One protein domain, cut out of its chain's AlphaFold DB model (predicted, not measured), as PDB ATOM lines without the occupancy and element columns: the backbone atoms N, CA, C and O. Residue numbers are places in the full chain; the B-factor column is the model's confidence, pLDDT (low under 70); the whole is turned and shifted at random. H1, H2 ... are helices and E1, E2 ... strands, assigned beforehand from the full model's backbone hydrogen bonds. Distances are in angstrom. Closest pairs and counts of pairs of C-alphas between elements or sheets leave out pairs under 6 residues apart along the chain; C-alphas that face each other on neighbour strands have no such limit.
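AT A GLANCE: This is residues 3 to 89 of the 96 residues of the protein "Chemotaxis protein CheV" of Escherichia coli (UniProt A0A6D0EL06). Two separate antiparallel hairpins, E3 with E4 and E1 with E2, are joined by a long loop, and an arm, residues 3 to 19 with helix H1, sticks out free. After E4 and the short H2, the tail folds back, pairing residues 87 to 88 antiparallel with 29 to 30. The 87 printed residues, under half in named elements, hold H1, E1, E2, E3, E4 and H2 in chain order: mixed, extended, radius of gyration of the C-alphas 19.4 A, spans 63 by 40 by 18 A.

IN THESE COORDINATES: E3, residues 65 to 71, spans 17.1 A from C-alpha 65 at (163.478, 142.077, 173.369); E4, 74 to 79, spans 15.7 A. E1 is residues 22 to 25, E2 39 to 42, and H2 81 to 84. H1, residues 3 to 16, spans 20.0 A from C-alpha 3 at (115.727, 117.164, 165.105).

HOW THE PARTS SIT: Hairpin E3 and E4 stands at 152 degrees, with N 76 and O 69 2.8 A apart, within hydrogen-bond range. Hairpin E1 and E2 stands at 150 degrees, with N 23 and O 41 2.8 A apart, also within range. E2 and E3 are apart. Every O i to N i+4 pair in H1 is within range; H2 is too short for one.

THE WHOLE: C-alphas 3 and 60 are farthest apart, 64.2 A. The printed part has no cut. Links E1 to E2 and E2 to E3 are long. Residues 3 to 19 have pLDDT under 70.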
ATOM      1  N   ASN A   3     114.513 116.572 165.683       58.97
ATOM      2  CA  ASN A   3     115.727 117.164 165.105       58.97
ATOM      3  C   ASN A   3     115.796 118.685 165.272       58.97
ATOM      4  O   ASN A   3     116.885 119.227 165.399       58.97
ATOM      5  N   PHE A   4     114.653 119.371 165.292       63.72
ATOM      6  CA  PHE A   4     114.622 120.829 165.417       63.72
ATOM      7  C   PHE A   4     114.918 121.284 166.851       63.72
ATOM      8  O   PHE A   4     115.630 122.261 167.053       63.72
ATOM      9  N   GLN A   5     114.433 120.531 167.842       63.34
ATOM     10  CA  GLN A   5     114.740 120.770 169.252       63.34
ATOM     11  C   GLN A   5     116.228 120.515 169.536       63.34
ATOM     12  O   GLN A   5     116.870 121.344 170.166       63.34
ATOM     13  N   LYS A   6     116.797 119.441 168.962       62.72
ATOM     14  CA  LYS A   6     118.237 119.144 169.025       62.72
ATOM     15  C   LYS A   6     119.105 120.262 168.445       62.72
ATOM     16  O   LYS A   6     120.066 120.667 169.079       62.72
ATOM     17  N   ASP A   7     118.741 120.791 167.276       62.12
ATOM     18  CA  ASP A   7     119.503 121.860 166.612       62.12
ATOM     19  C   ASP A   7     119.455 123.184 167.408       62.12
ATOM     20  O   ASP A   7     120.415 123.957 167.416       62.12
ATOM     21  N   ILE A   8     118.343 123.438 168.112       62.97
ATOM     22  CA  ILE A   8     118.192 124.580 169.025       62.97
ATOM     23  C   ILE A   8     119.006 124.366 170.307       62.97
ATOM     24  O   ILE A   8     119.722 125.281 170.717       62.97
ATOM     25  N   ASP A   9     118.952 123.177 170.907       62.31
ATOM     26  CA  ASP A   9     119.701 122.840 172.122       62.31
ATOM     27  C   ASP A   9     121.219 122.823 171.875       62.31
ATOM     28  O   ASP A   9     121.988 123.293 172.716       62.31
ATOM     29  N   ASP A  10     121.671 122.369 170.704       59.84
ATOM     30  CA  ASP A  10     123.082 122.394 170.305       59.84
ATOM     31  C   ASP A  10     123.578 123.832 170.093       59.84
ATOM     32  O   ASP A  10     124.662 124.195 170.562       59.84
ATOM     33  N   ARG A  11     122.768 124.697 169.464       57.25
ATOM     34  CA  ARG A  11     123.087 126.130 169.327       57.25
ATOM     35  C   ARG A  11     123.085 126.857 170.672       57.25
ATOM     36  O   ARG A  11     123.985 127.659 170.906       57.25
ATOM     37  N   ALA A  12     122.140 126.554 171.562       56.72
ATOM     38  CA  ALA A  12     122.067 127.151 172.895       56.72
ATOM     39  C   ALA A  12     123.251 126.724 173.784       56.72
ATOM     40  O   ALA A  12     123.850 127.569 174.458       56.72
ATOM     41  N   ASN A  13     123.659 125.450 173.721       53.97
ATOM     42  CA  ASN A  13     124.823 124.921 174.443       53.97
ATOM     43  C   ASN A  13     126.163 125.450 173.912       53.97
ATOM     44  O   ASN A  13     127.109 125.606 174.688       53.97
ATOM     45  N   LEU A  14     126.262 125.774 172.618       52.25
ATOM     46  CA  LEU A  14     127.453 126.409 172.042       52.25
ATOM     47  C   LEU A  14     127.673 127.825 172.592       52.25
ATOM     48  O   LEU A  14     128.814 128.203 172.849       52.25
ATOM     49  N   THR A  15     126.599 128.573 172.855       49.81
ATOM     50  CA  THR A  15     126.660 129.882 173.534       49.81
ATOM     51  C   THR A  15     126.968 129.796 175.033       49.81
ATOM     52  O   THR A  15     127.404 130.794 175.603       49.81
ATOM     53  N   LEU A  16     126.775 128.637 175.680       48.91
ATOM     54  CA  LEU A  16     126.969 128.466 177.131       48.91
ATOM     55  C   LEU A  16     128.298 127.808 177.528       48.91
ATOM     56  O   LEU A  16     128.704 127.875 178.689       48.91
ATOM     57  N   SER A  17     128.991 127.154 176.599       52.62
ATOM     58  CA  SER A  17     130.242 126.474 176.914       52.62
ATOM     59  C   SER A  17     131.401 127.467 176.828       52.62
ATOM     60  O   SER A  17     131.942 127.696 175.750       52.62
ATOM     61  N   ASN A  18     131.789 128.061 177.955       58.50
ATOM     62  CA  ASN A  18     133.019 128.844 178.102       58.50
ATOM     63  C   ASN A  18     134.250 127.917 177.955       58.50
ATOM     64  O   ASN A  18     134.963 127.641 178.920       58.50
ATOM     65  N   ARG A  19     134.425 127.318 176.766       69.56
ATOM     66  CA  ARG A  19     135.458 126.321 176.474       69.56
ATOM     67  C   ARG A  19     136.801 127.020 176.454       69.56
ATOM     68  O   ARG A  19     137.091 127.849 175.594       69.56
ATOM     69  N   PHE A  20     137.608 126.684 177.447       83.44
ATOM     70  CA  PHE A  20     138.948 127.210 177.592       83.44
ATOM     71  C   PHE A  20     139.905 126.423 176.696       83.44
ATOM     72  O   PHE A  20     140.398 125.362 177.070       83.44
ATOM     73  N   GLU A  21     140.136 126.940 175.494       90.44
ATOM     74  CA  GLU A  21     141.070 126.364 174.531       90.44
ATOM     75  C   GLU A  21     142.443 127.044 174.632       90.44
ATOM     76  O   GLU A  21     142.565 128.275 174.630       90.44
ATOM     77  N   LEU A  22     143.492 126.225 174.723       94.44
ATOM     78  CA  LEU A  22     144.880 126.662 174.840       94.44
ATOM     79  C   LEU A  22     145.735 126.046 173.732       94.44
ATOM     80  O   LEU A  22     145.685 124.840 173.505       94.44
ATOM     81  N   LEU A  23     146.601 126.856 173.127       94.19
ATOM     82  CA  LEU A  23     147.774 126.355 172.425       94.19
ATOM     83  C   LEU A  23     148.851 126.048 173.464       94.19
ATOM     84  O   LEU A  23     149.286 126.951 174.182       94.19
ATOM     85  N   LEU A  24     149.287 124.792 173.519       94.50
ATOM     86  CA  LEU A  24     150.337 124.342 174.428       94.50
ATOM     87  C   LEU A  24     151.689 124.295 173.715       94.50
ATOM     88  O   LEU A  24     151.783 123.822 172.584       94.50
ATOM     89  N   PHE A  25     152.739 124.764 174.381       92.38
ATOM     90  CA  PHE A  25     154.099 124.802 173.839       92.38
ATOM     91  C   PHE A  25     155.146 124.692 174.953       92.38
ATOM     92  O   PHE A  25     154.834 124.787 176.140       92.38
ATOM     93  N   ARG A  26     156.407 124.463 174.581       91.62
ATOM     94  CA  ARG A  26     157.537 124.361 175.516       91.62
ATOM     95  C   ARG A  26     158.607 125.376 175.140       91.62
ATOM     96  O   ARG A  26     158.839 125.609 173.960       91.62
ATOM     97  N   LEU A  27     159.274 125.936 176.145       91.75
ATOM     98  CA  LEU A  27     160.320 126.958 175.981       91.75
ATOM     99  C   LEU A  27     161.729 126.438 176.321       91.75
ATOM    100  O   LEU A  27     162.669 127.210 176.495       91.75
ATOM    101  N   GLY A  28     161.880 125.115 176.421       90.62
ATOM    102  CA  GLY A  28     163.115 124.455 176.840       90.62
ATOM    103  C   GLY A  28     163.071 123.989 178.292       90.62
ATOM    104  O   GLY A  28     162.012 123.588 178.780       90.62
ATOM    105  N   THR A  29     164.231 123.993 178.945       92.25
ATOM    106  CA  THR A  29     164.424 123.531 180.326       92.25
ATOM    107  C   THR A  29     164.495 124.721 181.278       92.25
ATOM    108  O   THR A  29     165.298 125.627 181.065       92.25
ATOM    109  N   SER A  30     163.680 124.705 182.332       91.00
ATOM    110  CA  SER A  30     163.706 125.682 183.424       91.00
ATOM    111  C   SER A  30     165.072 125.694 184.105       91.00
ATOM    112  O   SER A  30     165.611 124.641 184.456       91.00
ATOM    113  N   MET A  31     165.631 126.888 184.309       85.06
ATOM    114  CA  MET A  31     166.921 127.060 184.990       85.06
ATOM    115  C   MET A  31     166.850 126.735 186.485       85.06
ATOM    116  O   MET A  31     167.880 126.458 187.096       85.06
ATOM    117  N   HIS A  32     165.655 126.777 187.076       84.75
ATOM    118  CA  HIS A  32     165.454 126.557 188.508       84.75
ATOM    119  C   HIS A  32     165.176 125.089 188.832       84.75
ATOM    120  O   HIS A  32     165.708 124.559 189.804       84.75
ATOM    121  N   GLU A  33     164.374 124.421 188.002       81.56
ATOM    122  CA  GLU A  33     163.873 123.069 188.282       81.56
ATOM    123  C   GLU A  33     164.531 121.982 187.415       81.56
ATOM    124  O   GLU A  33     164.210 120.802 187.545       81.56
ATOM    125  N   ASN A  34     165.445 122.368 186.513       84.69
ATOM    126  CA  ASN A  34     166.101 121.497 185.527       84.69
ATOM    127  C   ASN A  34     165.115 120.580 184.773       84.69
ATOM    128  O   ASN A  34     165.417 119.433 184.435       84.69
ATOM    129  N   LYS A  35     163.904 121.087 184.517       89.31
ATOM    130  CA  LYS A  35     162.800 120.357 183.894       89.31
ATOM    131  C   LYS A  35     162.202 121.168 182.755       89.31
ATOM    132  O   LYS A  35     162.158 122.391 182.813       89.31
ATOM    133  N   SER A  36     161.723 120.487 181.714       89.69
ATOM    134  CA  SER A  36     160.933 121.150 180.676       89.69
ATOM    135  C   SER A  36     159.479 121.300 181.114       89.69
ATOM    136  O   SER A  36     158.775 120.310 181.351       89.69
ATOM    137  N   GLU A  37     159.021 122.543 181.169       89.62
ATOM    138  CA  GLU A  37     157.659 122.918 181.543       89.62
ATOM    139  C   GLU A  37     156.770 123.105 180.311       89.62
ATOM    140  O   GLU A  37     157.251 123.359 179.203       89.62
ATOM    141  N   LEU A  38     155.464 122.915 180.509       92.38
ATOM    142  CA  LEU A  38     154.449 123.100 179.480       92.38
ATOM    143  C   LEU A  38     153.751 124.439 179.719       92.38
ATOM    144  O   LEU A  38     153.145 124.641 180.769       92.38
ATOM    145  N   PHE A  39     153.831 125.325 178.736       93.50
ATOM    146  CA  PHE A  39     153.177 126.628 178.731       93.50
ATOM    147  C   PHE A  39     151.913 126.570 177.879       93.50
ATOM    148  O   PHE A  39     151.781 125.710 177.006       93.50
ATOM    149  N   GLY A  40     150.989 127.497 178.124       94.25
ATOM    150  CA  GLY A  40     149.746 127.604 177.375       94.25
ATOM    151  C   GLY A  40     149.371 129.054 177.113       94.25
ATOM    152  O   GLY A  40     149.454 129.890 178.011       94.25
ATOM    153  N   ILE A  41     148.928 129.349 175.893       94.69
ATOM    154  CA  ILE A  41     148.306 130.629 175.541       94.69
ATOM    155  C   ILE A  41     146.893 130.380 175.035       94.69
ATOM    156  O   ILE A  41     146.641 129.428 174.301       94.69
ATOM    157  N   ASN A  42     145.959 131.234 175.438       93.31
ATOM    158  CA  ASN A  42     144.585 131.145 174.970       93.31
ATOM    159  C   ASN A  42     144.520 131.344 173.449       93.31
ATOM    160  O   ASN A  42     145.071 132.316 172.926       93.31
ATOM    161  N   VAL A  43     143.823 130.447 172.751       93.81
ATOM    162  CA  VAL A  43     143.742 130.478 171.282       93.81
ATOM    163  C   VAL A  43     143.062 131.743 170.749       93.81
ATOM    164  O   VAL A  43     143.440 132.227 169.690       93.81
ATOM    165  N   PHE A  44     142.163 132.373 171.514       91.81
ATOM    166  CA  PHE A  44     141.543 133.658 171.157       91.81
ATOM    167  C   PHE A  44     142.515 134.846 171.201       91.81
ATOM    168  O   PHE A  44     142.191 135.928 170.714       91.81
ATOM    169  N   LYS A  45     143.701 134.685 171.802       92.31
ATOM    170  CA  LYS A  45     144.770 135.696 171.779       92.31
ATOM    171  C   LYS A  45     145.735 135.507 170.605       92.31
ATOM    172  O   LYS A  45     146.583 136.372 170.394       92.31
ATOM    173  N   LEU A  46     145.625 134.411 169.851       92.94
ATOM    174  CA  LEU A  46     146.480 134.136 168.701       92.94
ATOM    175  C   LEU A  46     145.923 134.797 167.438       92.94
ATOM    176  O   LEU A  46     144.737 134.694 167.138       92.94
ATOM    177  N   ARG A  47     146.803 135.461 166.682       92.88
ATOM    178  CA  ARG A  47     146.479 136.003 165.353       92.88
ATOM    179  C   ARG A  47     146.852 135.023 164.245       92.88
ATOM    180  O   ARG A  47     146.057 134.791 163.345       92.88
ATOM    181  N   GLU A  48     148.051 134.457 164.321       90.62
ATOM    182  CA  GLU A  48     148.578 133.452 163.398       90.62
ATOM    183  C   GLU A  48     149.783 132.742 164.036       90.62
ATOM    184  O   GLU A  48     150.371 133.250 164.994       90.62
ATOM    185  N   ILE A  49     150.133 131.563 163.517       90.88
ATOM    186  CA  ILE A  49     151.351 130.820 163.863       90.88
ATOM    187  C   ILE A  49     152.175 130.726 162.585       90.88
ATOM    188  O   ILE A  49     151.697 130.202 161.580       90.88
ATOM    189  N   VAL A  50     153.396 131.250 162.622       87.25
ATOM    190  CA  VAL A  50     154.304 131.282 161.472       87.25
ATOM    191  C   VAL A  50     155.682 130.763 161.884       87.25
ATOM    192  O   VAL A  50     156.058 130.931 163.048       87.25
ATOM    193  N   PRO A  51     156.447 130.148 160.961       86.94
ATOM    194  CA  PRO A  51     157.862 129.873 161.185       86.94
ATOM    195  C   PRO A  51     158.604 131.157 161.549       86.94
ATOM    196  O   PRO A  51     158.225 132.231 161.077       86.94
ATOM    197  N   MET A  52     159.656 131.047 162.364       85.19
ATOM    198  CA  MET A  52     160.419 132.209 162.829       85.19
ATOM    199  C   MET A  52     160.918 133.056 161.640       85.19
ATOM    200  O   MET A  52     161.779 132.593 160.889       85.19
ATOM    201  N   PRO A  53     160.408 134.286 161.457       85.38
ATOM    202  CA  PRO A  53     160.859 135.165 160.389       85.38
ATOM    203  C   PRO A  53     162.192 135.822 160.758       85.38
ATOM    204  O   PRO A  53     162.548 135.943 161.935       85.38
ATOM    205  N   GLU A  54     162.911 136.319 159.753       88.50
ATOM    206  CA  GLU A  54     164.024 137.231 160.010       88.50
ATOM    207  C   GLU A  54     163.506 138.508 160.688       88.50
ATOM    208  O   GLU A  54     162.499 139.096 160.284       88.50
ATOM    209  N   PHE A  55     164.200 138.942 161.738       91.62
ATOM    210  CA  PHE A  55     163.870 140.149 162.485       91.62
ATOM    211  C   PHE A  55     165.051 141.117 162.474       91.62
ATOM    212  O   PHE A  55     166.218 140.730 162.465       91.62
ATOM    213  N   THR A  56     164.742 142.407 162.521       93.50
ATOM    214  CA  THR A  56     165.742 143.470 162.616       93.50
ATOM    215  C   THR A  56     165.980 143.808 164.079       93.50
ATOM    216  O   THR A  56     165.025 144.079 164.806       93.50
ATOM    217  N   LYS A  57     167.241 143.830 164.524       92.75
ATOM    218  CA  LYS A  57     167.622 144.216 165.891       92.75
ATOM    219  C   LYS A  57     168.162 145.653 165.924       92.75
ATOM    220  O   LYS A  57     169.287 145.876 165.476       92.75
ATOM    221  N   PRO A  58     167.414 146.628 166.475       89.88
ATOM    222  CA  PRO A  58     167.910 147.988 166.665       89.88
ATOM    223  C   PRO A  58     169.122 148.053 167.603       89.88
ATOM    224  O   PRO A  58     169.286 147.230 168.511       89.88
ATOM    225  N   ALA A  59     169.952 149.083 167.424       92.31
ATOM    226  CA  ALA A  59     171.063 149.356 168.327       92.31
ATOM    227  C   ALA A  59     170.560 149.588 169.764       92.31
ATOM    228  O   ALA A  59     169.548 150.247 169.988       92.31
ATOM    229  N   GLY A  60     171.270 149.031 170.747       90.75
ATOM    230  CA  GLY A  60     170.907 149.154 172.162       90.75
ATOM    231  C   GLY A  60     169.786 148.221 172.637       90.75
ATOM    232  O   GLY A  60     169.447 148.254 173.818       90.75
ATOM    233  N   MET A  61     169.243 147.359 171.768       90.06
ATOM    234  CA  MET A  61     168.247 146.361 172.161       90.06
ATOM    235  C   MET A  61     168.825 145.339 173.152       90.06
ATOM    236  O   MET A  61     169.878 144.741 172.905       90.06
ATOM    237  N   LYS A  62     168.108 145.115 174.258       91.06
ATOM    238  CA  LYS A  62     168.472 144.181 175.330       91.06
ATOM    239  C   LYS A  62     167.383 143.127 175.521       91.06
ATOM    240  O   LYS A  62     166.211 143.387 175.266       91.06
ATOM    241  N   SER A  63     167.797 141.967 176.027       89.50
ATOM    242  CA  SER A  63     166.888 140.900 176.459       89.50
ATOM    243  C   SER A  63     165.831 141.439 177.441       89.50
ATOM    244  O   SER A  63     166.176 142.292 178.268       89.50
ATOM    245  N   PRO A  64     164.566 140.982 177.362       92.38
ATOM    246  CA  PRO A  64     164.056 139.904 176.500       92.38
ATOM    247  C   PRO A  64     163.618 140.347 175.094       92.38
ATOM    248  O   PRO A  64     163.083 139.538 174.337       92.38
ATOM    249  N   LEU A  65     163.824 141.610 174.710       92.88
ATOM    250  CA  LEU A  65     163.478 142.077 173.369       92.88
ATOM    251  C   LEU A  65     164.545 141.630 172.360       92.88
ATOM    252  O   LEU A  65     165.737 141.897 172.537       92.88
ATOM    253  N   MET A  66     164.119 140.957 171.293       91.19
ATOM    254  CA  MET A  66     165.015 140.465 170.244       91.19
ATOM    255  C   MET A  66     165.146 141.463 169.096       91.19
ATOM    256  O   MET A  66     166.247 141.675 168.585       91.19
ATOM    257  N   GLY A  67     164.037 142.091 168.710       93.38
ATOM    258  CA  GLY A  67     163.991 143.004 167.578       93.38
ATOM    259  C   GLY A  67     162.571 143.286 167.118       93.38
ATOM    260  O   GLY A  67     161.623 143.217 167.900       93.38
ATOM    261  N   MET A  68     162.435 143.609 165.839       94.38
ATOM    262  CA  MET A  68     161.167 143.894 165.179       94.38
ATOM    263  C   MET A  68     161.058 143.087 163.889       94.38
ATOM    264  O   MET A  68     162.046 142.921 163.174       94.38
ATOM    265  N   VAL A  69     159.855 142.626 163.574       94.06
ATOM    266  CA  VAL A  69     159.517 141.968 162.311       94.06
ATOM    267  C   VAL A  69     158.428 142.764 161.602       94.06
ATOM    268  O   VAL A  69     157.575 143.366 162.252       94.06
ATOM    269  N   ASN A  70     158.448 142.771 160.272       92.62
ATOM    270  CA  ASN A  70     157.317 143.230 159.476       92.62
ATOM    271  C   ASN A  70     156.460 142.023 159.065       92.62
ATOM    272  O   ASN A  70     156.934 141.143 158.352       92.62
ATOM    273  N   ILE A  71     155.203 141.994 159.505       91.19
ATOM    274  CA  ILE A  71     154.213 141.004 159.085       91.19
ATOM    275  C   ILE A  71     153.048 141.748 158.438       91.19
ATOM    276  O   ILE A  71     152.294 142.440 159.120       91.19
ATOM    277  N   ARG A  72     152.899 141.596 157.114       92.19
ATOM    278  CA  ARG A  72     151.832 142.230 156.312       92.19
ATOM    279  C   ARG A  72     151.736 143.744 156.562       92.19
ATOM    280  O   ARG A  72     150.677 144.255 156.922       92.19
ATOM    281  N   ASP A  73     152.873 144.423 156.438       92.69
ATOM    282  CA  ASP A  73     153.045 145.868 156.651       92.69
ATOM    283  C   ASP A  73     152.793 146.347 158.091       92.69
ATOM    284  O   ASP A  73     152.729 147.548 158.359       92.69
ATOM    285  N   GLN A  74     152.703 145.421 159.051       93.56
ATOM    286  CA  GLN A  74     152.657 145.726 160.476       93.56
ATOM    287  C   GLN A  74     154.005 145.426 161.121       93.56
ATOM    288  O   GLN A  74     154.479 144.290 161.114       93.56
ATOM    289  N   VAL A  75     154.605 146.449 161.729       93.31
ATOM    290  CA  VAL A  75     155.840 146.290 162.496       93.31
ATOM    291  C   VAL A  75     155.497 145.781 163.896       93.31
ATOM    292  O   VAL A  75     154.834 146.466 164.674       93.31
ATOM    293  N   ILE A  76     155.950 144.571 164.214       93.69
ATOM    294  CA  ILE A  76     155.627 143.849 165.446       93.69
ATOM    295  C   ILE A  76     156.929 143.554 166.210       93.69
ATOM    296  O   ILE A  76     157.901 143.094 165.605       93.69
ATOM    297  N   PRO A  77     157.001 143.819 167.527       93.25
ATOM    298  CA  PRO A  77     158.166 143.465 168.329       93.25
ATOM    299  C   PRO A  77     158.275 141.948 168.520       93.25
ATOM    300  O   PRO A  77     157.280 141.260 168.745       93.25
ATOM    301  N   VAL A  78     159.503 141.441 168.495       93.06
ATOM    302  CA  VAL A  78     159.835 140.036 168.752       93.06
ATOM    303  C   VAL A  78     160.433 139.914 170.151       93.06
ATOM    304  O   VAL A  78     161.376 140.634 170.497       93.06
ATOM    305  N   ILE A  79     159.883 139.004 170.956       93.19
ATOM    306  CA  ILE A  79     160.261 138.781 172.357       93.19
ATOM    307  C   ILE A  79     160.768 137.347 172.515       93.19
ATOM    308  O   ILE A  79     160.110 136.407 172.071       93.19
ATOM    309  N   ASP A  80     161.901 137.178 173.196       92.56
ATOM    310  CA  ASP A  80     162.403 135.870 173.620       92.56
ATOM    311  C   ASP A  80     161.611 135.383 174.841       92.56
ATOM    312  O   ASP A  80     161.903 135.742 175.985       92.56
ATOM    313  N   LEU A  81     160.584 134.565 174.599       93.19
ATOM    314  CA  LEU A  81     159.751 134.018 175.671       93.19
ATOM    315  C   LEU A  81     160.523 133.084 176.610       93.19
ATOM    316  O   LEU A  81     160.199 133.032 177.795       93.19
ATOM    317  N   ALA A  82     161.543 132.369 176.123       92.00
ATOM    318  CA  ALA A  82     162.338 131.491 176.974       92.00
ATOM    319  C   ALA A  82     163.163 132.312 177.973       92.00
ATOM    320  O   ALA A  82     163.170 131.991 179.159       92.00
ATOM    321  N   ALA A  83     163.763 133.422 177.532       91.94
ATOM    322  CA  ALA A  83     164.444 134.355 178.426       91.94
ATOM    323  C   ALA A  83     163.491 134.972 179.463       91.94
ATOM    324  O   ALA A  83     163.862 135.083 180.630       91.94
ATOM    325  N   VAL A  84     162.259 135.325 179.067       93.38
ATOM    326  CA  VAL A  84     161.227 135.824 180.000       93.38
ATOM    327  C   VAL A  84     160.884 134.780 181.061       93.38
ATOM    328  O   VAL A  84     160.780 135.112 182.238       93.38
ATOM    329  N   ALA A  85     160.719 133.523 180.653       92.38
ATOM    330  CA  ALA A  85     160.339 132.427 181.536       92.38
ATOM    331  C   ALA A  85     161.524 131.798 182.296       92.38
ATOM    332  O   ALA A  85     161.331 130.812 183.002       92.38
ATOM    333  N   GLY A  86     162.755 132.303 182.136       92.38
ATOM    334  CA  GLY A  86     163.938 131.702 182.762       92.38
ATOM    335  C   GLY A  86     164.218 130.275 182.274       92.38
ATOM    336  O   GLY A  86     164.630 129.416 183.052       92.38
ATOM    337  N   CYS A  87     163.974 130.005 180.993       92.50
ATOM    338  CA  CYS A  87     164.178 128.712 180.347       92.50
ATOM    339  C   CYS A  87     165.378 128.741 179.387       92.50
ATOM    340  O   CYS A  87     165.689 129.767 178.780       92.50
ATOM    341  N   LYS A  88     166.041 127.591 179.211       91.06
ATOM    342  CA  LYS A  88     167.057 127.367 178.173       91.06
ATOM    343  C   LYS A  88     166.505 126.448 177.084       91.06
ATOM    344  O   LYS A  88     166.315 125.259 177.360       91.06
ATOM    345  N   PRO A  89     166.289 126.926 175.853       88.38
ATOM    346  CA  PRO A  89     165.996 126.035 174.741       88.38
ATOM    347  C   PRO A  89     167.239 125.198 174.400       88.38
ATOM    348  O   PRO A  89     168.356 125.714 174.357       88.38
TER     349      PRO A  89